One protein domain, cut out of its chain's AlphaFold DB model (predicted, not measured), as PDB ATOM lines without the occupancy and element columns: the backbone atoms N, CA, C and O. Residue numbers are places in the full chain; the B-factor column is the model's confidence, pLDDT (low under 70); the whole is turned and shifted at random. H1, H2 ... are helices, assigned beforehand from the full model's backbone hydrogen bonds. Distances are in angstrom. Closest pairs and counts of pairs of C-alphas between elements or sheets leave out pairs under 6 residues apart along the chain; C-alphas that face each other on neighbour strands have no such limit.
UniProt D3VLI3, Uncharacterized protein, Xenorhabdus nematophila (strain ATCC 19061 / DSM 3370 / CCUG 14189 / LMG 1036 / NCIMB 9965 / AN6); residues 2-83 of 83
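Overview. This is residues 2 to 83 of the 83 residues of an uncharacterized protein of Xenorhabdus nematophila (strain ATCC 19061 / DSM 3370 / CCUG 14189 / LMG 1036 / NCIMB 9965 / AN6) (UniProt D3VLI3). With little regular structure, the model is a small body, in which the short helix H3 packs on residues 20 to 24 of the longer H1, and a long tail, residues 65 to 83, that sticks out and makes most of the length. The 82 printed residues have three named helices, H1, H2, H3 in chain order, and no named strand; under half are in these elements, the class is all helix. The whole is extended, radius of gyration of the C-alphas 18.4 A, spanning 66 by 34 by 19 A.

Along the chain. H1, residues 12 to 25, measures 20.2 A from C-alpha 12 at (-21.199, 25.539, 41.924). H2 is residues 27 to 30. H3, residues 36 to 43, measures 10.8 A, ending at C-alpha 43 (-20.336, 9.777, 32.363).

Arrangement. H1 and H3 touch, C-alphas of Trp 20 and Ile 42 closest at 5.2 A, at a steep tilt of 62 degrees, opposite ways. H1, with residues 23 to 24 alone, and H2 only just touch, with 3 pairs of C-alphas within 8 A, only at the corner; the closest C-alphas, Glu 24 and Lys 30, are 5.5 A apart. Every O i to N i+4 pair is within hydrogen-bond range in H1 and H3; H2 is too short for one.

Size, cuts and confidence. The printed part has no cut; both links are tight. Residues 2 to 4, 9 to 10 and 72 to 83 are under pLDDT 70.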
ATOM      1  N   SER A   2     -35.378  13.558  37.929       52.97
ATOM      2  CA  SER A   2     -34.475  13.117  39.003       52.97
ATOM      3  C   SER A   2     -34.554  14.032  40.231       52.97
ATOM      4  O   SER A   2     -34.326  15.236  40.130       52.97
ATOM      5  N   THR A   3     -34.842  13.458  41.398       59.34
ATOM      6  CA  THR A   3     -34.874  14.143  42.704       59.34
ATOM      7  C   THR A   3     -33.491  14.620  43.172       59.34
ATOM      8  O   THR A   3     -33.403  15.432  44.087       59.34
ATOM      9  N   TYR A   4     -32.414  14.180  42.510       60.59
ATOM     10  CA  TYR A   4     -31.021  14.365  42.933       60.59
ATOM     11  C   TYR A   4     -30.449  15.782  42.730       60.59
ATOM     12  O   TYR A   4     -29.487  16.143  43.390       60.59
ATOM     13  N   ILE A   5     -31.025  16.594  41.837       74.12
ATOM     14  CA  ILE A   5     -30.546  17.969  41.561       74.12
ATOM     15  C   ILE A   5     -31.334  19.054  42.314       74.12
ATOM     16  O   ILE A   5     -31.029  20.235  42.186       74.12
ATOM     17  N   ARG A   6     -32.382  18.671  43.061       73.88
ATOM     18  CA  ARG A   6     -33.205  19.602  43.859       73.88
ATOM     19  C   ARG A   6     -32.603  19.909  45.234       73.88
ATOM     20  O   ARG A   6     -33.117  20.771  45.940       73.88
ATOM     21  N   THR A   7     -31.557  19.194  45.633       74.25
ATOM     22  CA  THR A   7     -30.893  19.351  46.931       74.25
ATOM     23  C   THR A   7     -29.850  20.467  46.911       74.25
ATOM     24  O   THR A   7     -29.485  20.988  45.861       74.25
ATOM     25  N   ARG A   8     -29.346  20.850  48.088       70.88
ATOM     26  CA  ARG A   8     -28.256  21.827  48.194       70.88
ATOM     27  C   ARG A   8     -26.973  21.252  47.583       70.88
ATOM     28  O   ARG A   8     -26.547  20.165  47.958       70.88
ATOM     29  N   HIS A   9     -26.324  22.032  46.723       66.38
ATOM     30  CA  HIS A   9     -25.002  21.733  46.176       66.38
ATOM     31  C   HIS A   9     -24.050  22.889  46.486       66.38
ATOM     32  O   HIS A   9     -24.331  24.044  46.173       66.38
ATOM     33  N   THR A  10     -22.909  22.575  47.088       68.62
ATOM     34  CA  THR A  10     -21.807  23.512  47.322       68.62
ATOM     35  C   THR A  10     -20.505  22.781  47.017       68.62
ATOM     36  O   THR A  10     -20.311  21.701  47.584       68.62
ATOM     37  N   PRO A  11     -19.603  23.310  46.166       84.94
ATOM     38  CA  PRO A  11     -19.664  24.553  45.371       84.94
ATOM     39  C   PRO A  11     -20.425  24.416  44.026       84.94
ATOM     40  O   PRO A  11     -20.877  23.329  43.670       84.94
ATOM     41  N   LEU A  12     -20.539  25.508  43.249       85.06
ATOM     42  CA  LEU A  12     -21.199  25.539  41.924       85.06
ATOM     43  C   LEU A  12     -20.659  24.472  40.957       85.06
ATOM     44  O   LEU A  12     -21.415  23.906  40.168       85.06
ATOM     45  N   ASP A  13     -19.370  24.148  41.041       85.19
ATOM     46  CA  ASP A  13     -18.779  23.084  40.231       85.19
ATOM     47  C   ASP A  13     -19.397  21.717  40.514       85.19
ATOM     48  O   ASP A  13     -19.661  20.962  39.580       85.19
ATOM     49  N   LYS A  14     -19.718  21.429  41.781       89.94
ATOM     50  CA  LYS A  14     -20.378  20.180  42.156       89.94
ATOM     51  C   LYS A  14     -21.793  20.113  41.588       89.94
ATOM     52  O   LYS A  14     -22.178  19.092  41.024       89.94
ATOM     53  N   PHE A  15     -22.528  21.223  41.654       90.88
ATOM     54  CA  PHE A  15     -23.844  21.334  41.023       90.88
ATOM     55  C   PHE A  15     -23.775  21.083  39.512       90.88
ATOM     56  O   PHE A  15     -24.549  20.301  38.963       90.88
ATOM     57  N   ARG A  16     -22.799  21.702  38.838       93.25
ATOM     58  CA  ARG A  16     -22.570  21.521  37.402       93.25
ATOM     59  C   ARG A  16     -22.267  20.065  37.057       93.25
ATOM     60  O   ARG A  16     -22.795  19.561  36.067       93.25
ATOM     61  N   GLU A  17     -21.439  19.386  37.845       93.75
ATOM     62  CA  GLU A  17     -21.166  17.958  37.653       93.75
ATOM     63  C   GLU A  17     -22.422  17.099  37.813       93.75
ATOM     64  O   GLU A  17     -22.678  16.217  36.989       93.75
ATOM     65  N   ASP A  18     -23.217  17.367  38.848       93.94
ATOM     66  CA  ASP A  18     -24.428  16.607  39.145       93.94
ATOM     67  C   ASP A  18     -25.496  16.788  38.052       93.94
ATOM     68  O   ASP A  18     -26.164  15.816  37.691       93.94
ATOM     69  N   ILE A  19     -25.584  17.970  37.429       94.19
ATOM     70  CA  ILE A  19     -26.415  18.193  36.234       94.19
ATOM     71  C   ILE A  19     -25.999  17.259  35.094       94.19
ATOM     72  O   ILE A  19     -26.842  16.564  34.525       94.19
ATOM     73  N   TRP A  20     -24.707  17.195  34.758       95.81
ATOM     74  CA  TRP A  20     -24.261  16.345  33.648       95.81
ATOM     75  C   TRP A  20     -24.420  14.852  33.952       95.81
ATOM     76  O   TRP A  20     -24.747  14.084  33.048       95.81
ATOM     77  N   ARG A  21     -24.285  14.442  35.219       95.38
ATOM     78  CA  ARG A  21     -24.614  13.075  35.659       95.38
ATOM     79  C   ARG A  21     -26.111  12.779  35.575       95.38
ATOM     80  O   ARG A  21     -26.486  11.661  35.241       95.38
ATOM     81  N   ALA A  22     -26.976  13.751  35.857       95.06
ATOM     82  CA  ALA A  22     -28.418  13.581  35.700       95.06
ATOM     83  C   ALA A  22     -28.807  13.406  34.223       95.06
ATOM     84  O   ALA A  22     -29.606  12.527  33.911       95.06
ATOM     85  N   VAL A  23     -28.188  14.173  33.317       95.25
ATOM     86  CA  VAL A  23     -28.356  14.016  31.858       95.25
ATOM     87  C   VAL A  23     -27.909  12.630  31.386       95.25
ATOM     88  O   VAL A  23     -28.526  12.057  30.495       95.25
ATOM     89  N   GLU A  24     -26.848  12.078  31.973       95.25
ATOM     90  CA  GLU A  24     -26.363  10.733  31.653       95.25
ATOM     91  C   GLU A  24     -27.341   9.626  32.035       95.25
ATOM     92  O   GLU A  24     -27.523   8.681  31.267       95.25
ATOM     93  N   LYS A  25     -28.020   9.778  33.168       95.69
ATOM     94  CA  LYS A  25     -28.993   8.798  33.655       95.69
ATOM     95  C   LYS A  25     -30.334   8.842  32.925       95.69
ATOM     96  O   LYS A  25     -31.111   7.906  33.072       95.69
ATOM     97  N   ASP A  26     -30.621   9.903  32.171       95.81
ATOM     98  CA  ASP A  26     -31.860  10.048  31.404       95.81
ATOM     99  C   ASP A  26     -31.644   9.618  29.938       95.81
ATOM    100  O   ASP A  26     -31.006  10.348  29.170       95.81
ATOM    101  N   PRO A  27     -32.187   8.464  29.500       93.50
ATOM    102  CA  PRO A  27     -32.015   7.982  28.131       93.50
ATOM    103  C   PRO A  27     -32.525   8.972  27.079       93.50
ATOM    104  O   PRO A  27     -31.914   9.102  26.015       93.50
ATOM    105  N   THR A  28     -33.598   9.711  27.386       95.69
ATOM    106  CA  THR A  28     -34.234  10.656  26.455       95.69
ATOM    107  C   THR A  28     -33.360  11.878  26.186       95.69
ATOM    108  O   THR A  28     -33.408  12.446  25.092       95.69
ATOM    109  N   LEU A  29     -32.504  12.244  27.143       94.31
ATOM    110  CA  LEU A  29     -31.525  13.318  27.004       94.31
ATOM    111  C   LEU A  29     -30.195  12.787  26.462       94.31
ATOM    112  O   LEU A  29     -29.645  13.355  25.514       94.31
ATOM    113  N   LYS A  30     -29.701  11.663  27.000       92.81
ATOM    114  CA  LYS A  30     -28.437  11.028  26.591       92.81
ATOM    115  C   LYS A  30     -28.425  10.651  25.109       92.81
ATOM    116  O   LYS A  30     -27.377  10.773  24.468       92.81
ATOM    117  N   GLN A  31     -29.563  10.246  24.536       93.25
ATOM    118  CA  GLN A  31     -29.664   9.916  23.106       93.25
ATOM    119  C   GLN A  31     -29.327  11.097  22.180       93.25
ATOM    120  O   GLN A  31     -28.788  10.888  21.095       93.25
ATOM    121  N   ASN A  32     -29.548  12.341  22.622       93.88
ATOM    122  CA  ASN A  32     -29.278  13.539  21.818       93.88
ATOM    123  C   ASN A  32     -27.778  13.862  21.697       93.88
ATOM    124  O   ASN A  32     -27.367  14.670  20.857       93.88
ATOM    125  N   LEU A  33     -26.922  13.221  22.501       93.19
ATOM    126  CA  LEU A  33     -25.474  13.387  22.425       93.19
ATOM    127  C   LEU A  33     -24.895  12.536  21.293       93.19
ATOM    128  O   LEU A  33     -24.574  11.359  21.456       93.19
ATOM    129  N   LYS A  34     -24.716  13.174  20.134       90.31
ATOM    130  CA  LYS A  34     -24.319  12.516  18.877       90.31
ATOM    131  C   LYS A  34     -22.930  11.869  18.899       90.31
ATOM    132  O   LYS A  34     -22.688  10.920  18.163       90.31
ATOM    133  N   THR A  35     -21.998  12.369  19.714       94.50
ATOM    134  CA  THR A  35     -20.601  11.906  19.701       94.50
ATOM    135  C   THR A  35     -20.283  10.998  20.887       94.50
ATOM    136  O   THR A  35     -20.685  11.261  22.023       94.50
ATOM    137  N   LYS A  36     -19.471   9.955  20.650       95.06
ATOM    138  CA  LYS A  36     -18.933   9.089  21.720       95.06
ATOM    139  C   LYS A  36     -18.146   9.894  22.764       95.06
ATOM    140  O   LYS A  36     -18.201   9.582  23.947       95.06
ATOM    141  N   ALA A  37     -17.456  10.954  22.336       95.75
ATOM    142  CA  ALA A  37     -16.724  11.851  23.227       95.75
ATOM    143  C   ALA A  37     -17.648  12.592  24.208       95.75
ATOM    144  O   ALA A  37     -17.319  12.690  25.387       95.75
ATOM    145  N   ASN A  38     -18.811  13.073  23.751       97.00
ATOM    146  CA  ASN A  38     -19.776  13.737  24.627       97.00
ATOM    147  C   ASN A  38     -20.422  12.759  25.607       97.00
ATOM    148  O   ASN A  38     -20.536  13.105  26.778       97.00
ATOM    149  N   LYS A  39     -20.755  11.538  25.167       96.06
ATOM    150  CA  LYS A  39     -21.257  10.475  26.056       96.06
ATOM    151  C   LYS A  39     -20.250  10.154  27.173       96.06
ATOM    152  O   LYS A  39     -20.584  10.259  28.345       96.06
ATOM    153  N   LYS A  40     -18.977   9.932  26.821       96.44
ATOM    154  CA  LYS A  40     -17.895   9.720  27.803       96.44
ATOM    155  C   LYS A  40     -17.641  10.925  28.717       96.44
ATOM    156  O   LYS A  40     -17.149  10.760  29.830       96.44
ATOM    157  N   ALA A  41     -17.900  12.147  28.248       96.75
ATOM    158  CA  ALA A  41     -17.730  13.347  29.063       96.75
ATOM    159  C   ALA A  41     -18.769  13.395  30.190       96.75
ATOM    160  O   ALA A  41     -18.385  13.555  31.349       96.75
ATOM    161  N   ILE A  42     -20.048  13.192  29.866       96.25
ATOM    162  CA  ILE A  42     -21.135  13.261  30.851       96.25
ATOM    163  C   ILE A  42     -21.109  12.091  31.850       96.25
ATOM    164  O   ILE A  42     -21.405  12.303  33.021       96.25
ATOM    165  N   GLU A  43     -20.621  10.908  31.452       95.06
ATOM    166  CA  GLU A  43     -20.336   9.777  32.363       95.06
ATOM    167  C   GLU A  43     -19.342  10.167  33.472       95.06
ATOM    168  O   GLU A  43     -19.432   9.722  34.617       95.06
ATOM    169  N   LYS A  44     -18.418  11.079  33.152       95.19
ATOM    170  CA  LYS A  44     -17.444  11.646  34.092       95.19
ATOM    171  C   LYS A  44     -17.940  12.926  34.780       95.19
ATOM    172  O   LYS A  44     -17.136  13.598  35.417       95.19
ATOM    173  N   GLY A  45     -19.213  13.301  34.625       94.94
ATOM    174  CA  GLY A  45     -19.776  14.559  35.138       94.94
ATOM    175  C   GLY A  45     -19.283  15.816  34.410       94.94
ATOM    176  O   GLY A  45     -19.475  16.930  34.886       94.94
ATOM    177  N   LYS A  46     -18.630  15.678  33.251       96.12
ATOM    178  CA  LYS A  46     -18.092  16.813  32.491       96.12
ATOM    179  C   LYS A  46     -19.097  17.299  31.456       96.12
ATOM    180  O   LYS A  46     -19.740  16.501  30.775       96.12
ATOM    181  N   ALA A  47     -19.123  18.612  31.248       96.31
ATOM    182  CA  ALA A  47     -19.920  19.219  30.191       96.31
ATOM    183  C   ALA A  47     -19.583  18.625  28.804       96.31
ATOM    184  O   ALA A  47     -18.398  18.426  28.475       96.31
ATOM    185  N   PRO A  48     -20.592  18.358  27.961       97.19
ATOM    186  CA  PRO A  48     -20.376  17.958  26.580       97.19
ATOM    187  C   PRO A  48     -19.852  19.142  25.751       97.19
ATOM    188  O   PRO A  48     -19.999  20.309  26.114       97.19
ATOM    189  N   PHE A  49     -19.193  18.835  24.638       96.69
ATOM    190  CA  PHE A  49     -18.754  19.829  23.662       96.69
ATOM    191  C   PHE A  49     -19.931  20.355  22.835       96.69
ATOM    192  O   PHE A  49     -20.801  19.573  22.438       96.69
ATOM    193  N   VAL A  50     -19.905  21.653  22.528       95.88
ATOM    194  CA  VAL A  50     -20.819  22.291  21.565       95.88
ATOM    195  C   VAL A  50     -20.354  22.063  20.126       95.88
ATOM    196  O   VAL A  50     -19.219  21.631  19.884       95.88
ATOM    197  N   ARG A  51     -21.225  22.344  19.146       94.44
ATOM    198  CA  ARG A  51     -20.861  22.255  17.723       94.44
ATOM    199  C   ARG A  51     -19.740  23.250  17.442       94.44
ATOM    200  O   ARG A  51     -19.706  24.310  18.051       94.44
ATOM    201  N   LYS A  52     -18.849  22.946  16.494       93.56
ATOM    202  CA  LYS A  52     -17.676  23.790  16.191       93.56
ATOM    203  C   LYS A  52     -18.041  25.261  15.937       93.56
ATOM    204  O   LYS A  52     -17.325  26.137  16.397       93.56
ATOM    205  N   LYS A  53     -19.172  25.509  15.265       96.50
ATOM    206  CA  LYS A  53     -19.687  26.856  14.973       96.50
ATOM    207  C   LYS A  53     -20.141  27.653  16.206       96.50
ATOM    208  O   LYS A  53     -20.202  28.867  16.132       96.50
ATOM    209  N   ASP A  54     -20.445  26.971  17.310       95.31
ATOM    210  CA  ASP A  54     -20.918  27.579  18.559       95.31
ATOM    211  C   ASP A  54     -19.758  27.737  19.574       95.31
ATOM    212  O   ASP A  54     -19.979  28.105  20.725       95.31
ATOM    213  N   GLN A  55     -18.519  27.400  19.185       96.75
ATOM    214  CA  GLN A  55     -17.329  27.521  20.036       96.75
ATOM    215  C   GLN A  55     -16.729  28.923  19.922       96.75
ATOM    216  O   GLN A  55     -16.609  29.460  18.823       96.75
ATOM    217  N   VAL A  56     -16.267  29.473  21.047       96.94
ATOM    218  CA  VAL A  56     -15.604  30.787  21.103       96.94
ATOM    219  C   VAL A  56     -14.225  30.624  21.743       96.94
ATOM    220  O   VAL A  56     -14.093  30.485  22.960       96.94
ATOM    221  N   GLY A  57     -13.176  30.595  20.917       94.62
ATOM    222  CA  GLY A  57     -11.796  30.395  21.372       94.62
ATOM    223  C   GLY A  57     -11.615  29.100  22.182       94.62
ATOM    224  O   GLY A  57     -11.877  27.994  21.700       94.62
ATOM    225  N   GLY A  58     -11.158  29.229  23.433       93.56
ATOM    226  CA  GLY A  58     -11.014  28.106  24.371       93.56
ATOM    227  C   GLY A  58     -12.340  27.562  24.926       93.56
ATOM    228  O   GLY A  58     -12.376  26.439  25.434       93.56
ATOM    229  N   ARG A  59     -13.444  28.312  24.800       95.44
ATOM    230  CA  ARG A  59     -14.773  27.933  25.305       95.44
ATOM    231  C   ARG A  59     -15.455  27.008  24.305       95.44
ATOM    232  O   ARG A  59     -16.021  27.435  23.301       95.44
ATOM    233  N   LYS A  60     -15.345  25.703  24.569       96.44
ATOM    234  CA  LYS A  60     -15.814  24.630  23.670       96.44
ATOM    235  C   LYS A  60     -16.913  23.752  24.268       96.44
ATOM    236  O   LYS A  60     -17.315  22.763  23.652       96.44
ATOM    237  N   LYS A  61     -17.347  24.049  25.490       96.00
ATOM    238  CA  LYS A  61     -18.272  23.233  26.283       96.00
ATOM    239  C   LYS A  61     -19.607  23.939  26.448       96.00
ATOM    240  O   LYS A  61     -19.657  25.157  26.365       96.00
ATOM    241  N   LEU A  62     -20.668  23.168  26.697       95.31
ATOM    242  CA  LEU A  62     -21.906  23.753  27.201       95.31
ATOM    243  C   LEU A  62     -21.650  24.364  28.578       95.31
ATOM    244  O   LEU A  62     -21.031  23.737  29.444       95.31
ATOM    245  N   GLU A  63     -22.143  25.579  28.760       93.19
ATOM    246  CA  GLU A  63     -22.000  26.353  29.984       93.19
ATOM    247  C   GLU A  63     -23.373  26.583  30.612       93.19
ATOM    248  O   GLU A  63     -24.382  26.690  29.915       93.19
ATOM    249  N   LEU A  64     -23.408  26.622  31.942       92.31
ATOM    250  CA  LEU A  64     -24.612  26.942  32.696       92.31
ATOM    251  C   LEU A  64     -24.588  28.434  33.007       92.31
ATOM    252  O   LEU A  64     -23.643  28.922  33.627       92.31
ATOM    253  N   HIS A  65     -25.625  29.142  32.575       89.31
ATOM    254  CA  HIS A  65     -25.803  30.561  32.837       89.31
ATOM    255  C   HIS A  65     -26.973  30.759  33.801       89.31
ATOM    256  O   HIS A  65     -28.020  30.130  33.645       89.31
ATOM    257  N   HIS A  66     -26.795  31.622  34.799       87.88
ATOM    258  CA  HIS A  66     -27.899  32.052  35.650       87.88
ATOM    259  C   HIS A  66     -28.727  33.080  34.880       87.88
ATOM    260  O   HIS A  66     -28.158  34.026  34.349       87.88
ATOM    261  N   ILE A  67     -30.050  32.901  34.820       89.56
ATOM    262  CA  ILE A  67     -30.945  33.843  34.122       89.56
ATOM    263  C   ILE A  67     -30.888  35.220  34.793       89.56
ATOM    264  O   ILE A  67     -30.722  36.233  34.122       89.56
ATOM    265  N   ALA A  68     -31.000  35.252  36.125       87.38
ATOM    266  CA  ALA A  68     -30.720  36.445  36.907       87.38
ATOM    267  C   ALA A  68     -29.216  36.522  37.188       87.38
ATOM    268  O   ALA A  68     -28.610  35.540  37.629       87.38
ATOM    269  N   ALA A  69     -28.621  37.691  36.953       82.88
ATOM    270  CA  ALA A  69     -27.219  37.916  37.261       82.88
ATOM    271  C   ALA A  69     -26.962  37.667  38.753       82.88
ATOM    272  O   ALA A  69     -27.642  38.224  39.617       82.88
ATOM    273  N   ILE A  70     -25.943  36.860  39.058       80.94
ATOM    274  CA  ILE A  70     -25.415  36.785  40.418       80.94
ATOM    275  C   ILE A  70     -24.556  38.025  40.613       80.94
ATOM    276  O   ILE A  70     -23.365  38.041  40.300       80.94
ATOM    277  N   LEU A  71     -25.184  39.080  41.114       79.00
ATOM    278  CA  LEU A  71     -24.449  40.205  41.651       79.00
ATOM    279  C   LEU A  71     -23.809  39.736  42.959       79.00
ATOM    280  O   LEU A  71     -24.481  39.263  43.877       79.00
ATOM    281  N   ARG A  72     -22.481  39.840  43.036       61.12
ATOM    282  CA  ARG A  72     -21.781  39.767  44.318       61.12
ATOM    283  C   ARG A  72     -22.419  40.828  45.214       61.12
ATOM    284  O   ARG A  72     -22.615  41.939  44.734       61.12
ATOM    285  N   HIS A  73     -22.773  40.477  46.454       56.12
ATOM    286  CA  HIS A  73     -23.336  41.418  47.426       56.12
ATOM    287  C   HIS A  73     -22.535  42.728  47.401       56.12
ATOM    288  O   HIS A  73     -21.420  42.787  47.918       56.12
ATOM    289  N   PHE A  74     -23.095  43.764  46.782       47.88
ATOM    290  CA  PHE A  74     -22.740  45.125  47.112       47.88
ATOM    291  C   PHE A  74     -23.484  45.409  48.408       47.88
ATOM    292  O   PHE A  74     -24.705  45.280  48.473       47.88
ATOM    293  N   VAL A  75     -22.734  45.740  49.453       50.19
ATOM    294  CA  VAL A  75     -23.281  46.423  50.620       50.19
ATOM    295  C   VAL A  75     -23.755  47.779  50.110       50.19
ATOM    296  O   VAL A  75     -23.000  48.745  50.111       50.19
ATOM    297  N   THR A  76     -24.979  47.863  49.603       45.25
ATOM    298  CA  THR A  76     -25.669  49.144  49.580       45.25
ATOM    299  C   THR A  76     -26.226  49.295  50.978       45.25
ATOM    300  O   THR A  76     -27.259  48.713  51.312       45.25
ATOM    301  N   GLN A  77     -25.494  50.018  51.828       43.91
ATOM    302  CA  GLN A  77     -26.147  50.652  52.963       43.91
ATOM    303  C   GLN A  77     -27.385  51.389  52.429       43.91
ATOM    304  O   GLN A  77     -27.301  51.968  51.339       43.91
ATOM    305  N   PRO A  78     -28.533  51.348  53.120       45.84
ATOM    306  CA  PRO A  78     -29.640  52.201  52.744       45.84
ATOM    307  C   PRO A  78     -29.162  53.637  52.950       45.84
ATOM    308  O   PRO A  78     -29.035  54.094  54.084       45.84
ATOM    309  N   THR A  79     -28.864  54.349  51.865       47.34
ATOM    310  CA  THR A  79     -28.852  55.806  51.921       47.34
ATOM    311  C   THR A  79     -30.299  56.203  52.161       47.34
ATOM    312  O   THR A  79     -31.103  56.283  51.233       47.34
ATOM    313  N   ILE A  80     -30.653  56.345  53.435       52.81
ATOM    314  CA  ILE A  80     -31.822  57.103  53.842       52.81
ATOM    315  C   ILE A  80     -31.538  58.525  53.366       52.81
ATOM    316  O   ILE A  80     -30.698  59.212  53.941       52.81
ATOM    317  N   ILE A  81     -32.183  58.930  52.277       38.91
ATOM    318  CA  ILE A  81     -32.355  60.345  51.976       38.91
ATOM    319  C   ILE A  81     -33.639  60.729  52.704       38.91
ATOM    320  O   ILE A  81     -34.736  60.389  52.263       38.91
ATOM    321  N   PHE A  82     -33.478  61.323  53.884       37.78
ATOM    322  CA  PHE A  82     -34.411  62.359  54.295       37.78
ATOM    323  C   PHE A  82     -34.033  63.623  53.517       37.78
ATOM    324  O   PHE A  82     -32.845  63.822  53.242       37.78
ATOM    325  N   ASP A  83     -35.076  64.397  53.199       46.03
ATOM    326  CA  ASP A  83     -35.117  65.715  52.545       46.03
ATOM    327  C   ASP A  83     -35.553  65.667  51.069       46.03
ATOM    328  O   ASP A  83     -34.740  65.326  50.179       46.03
TER     329      ASP A  83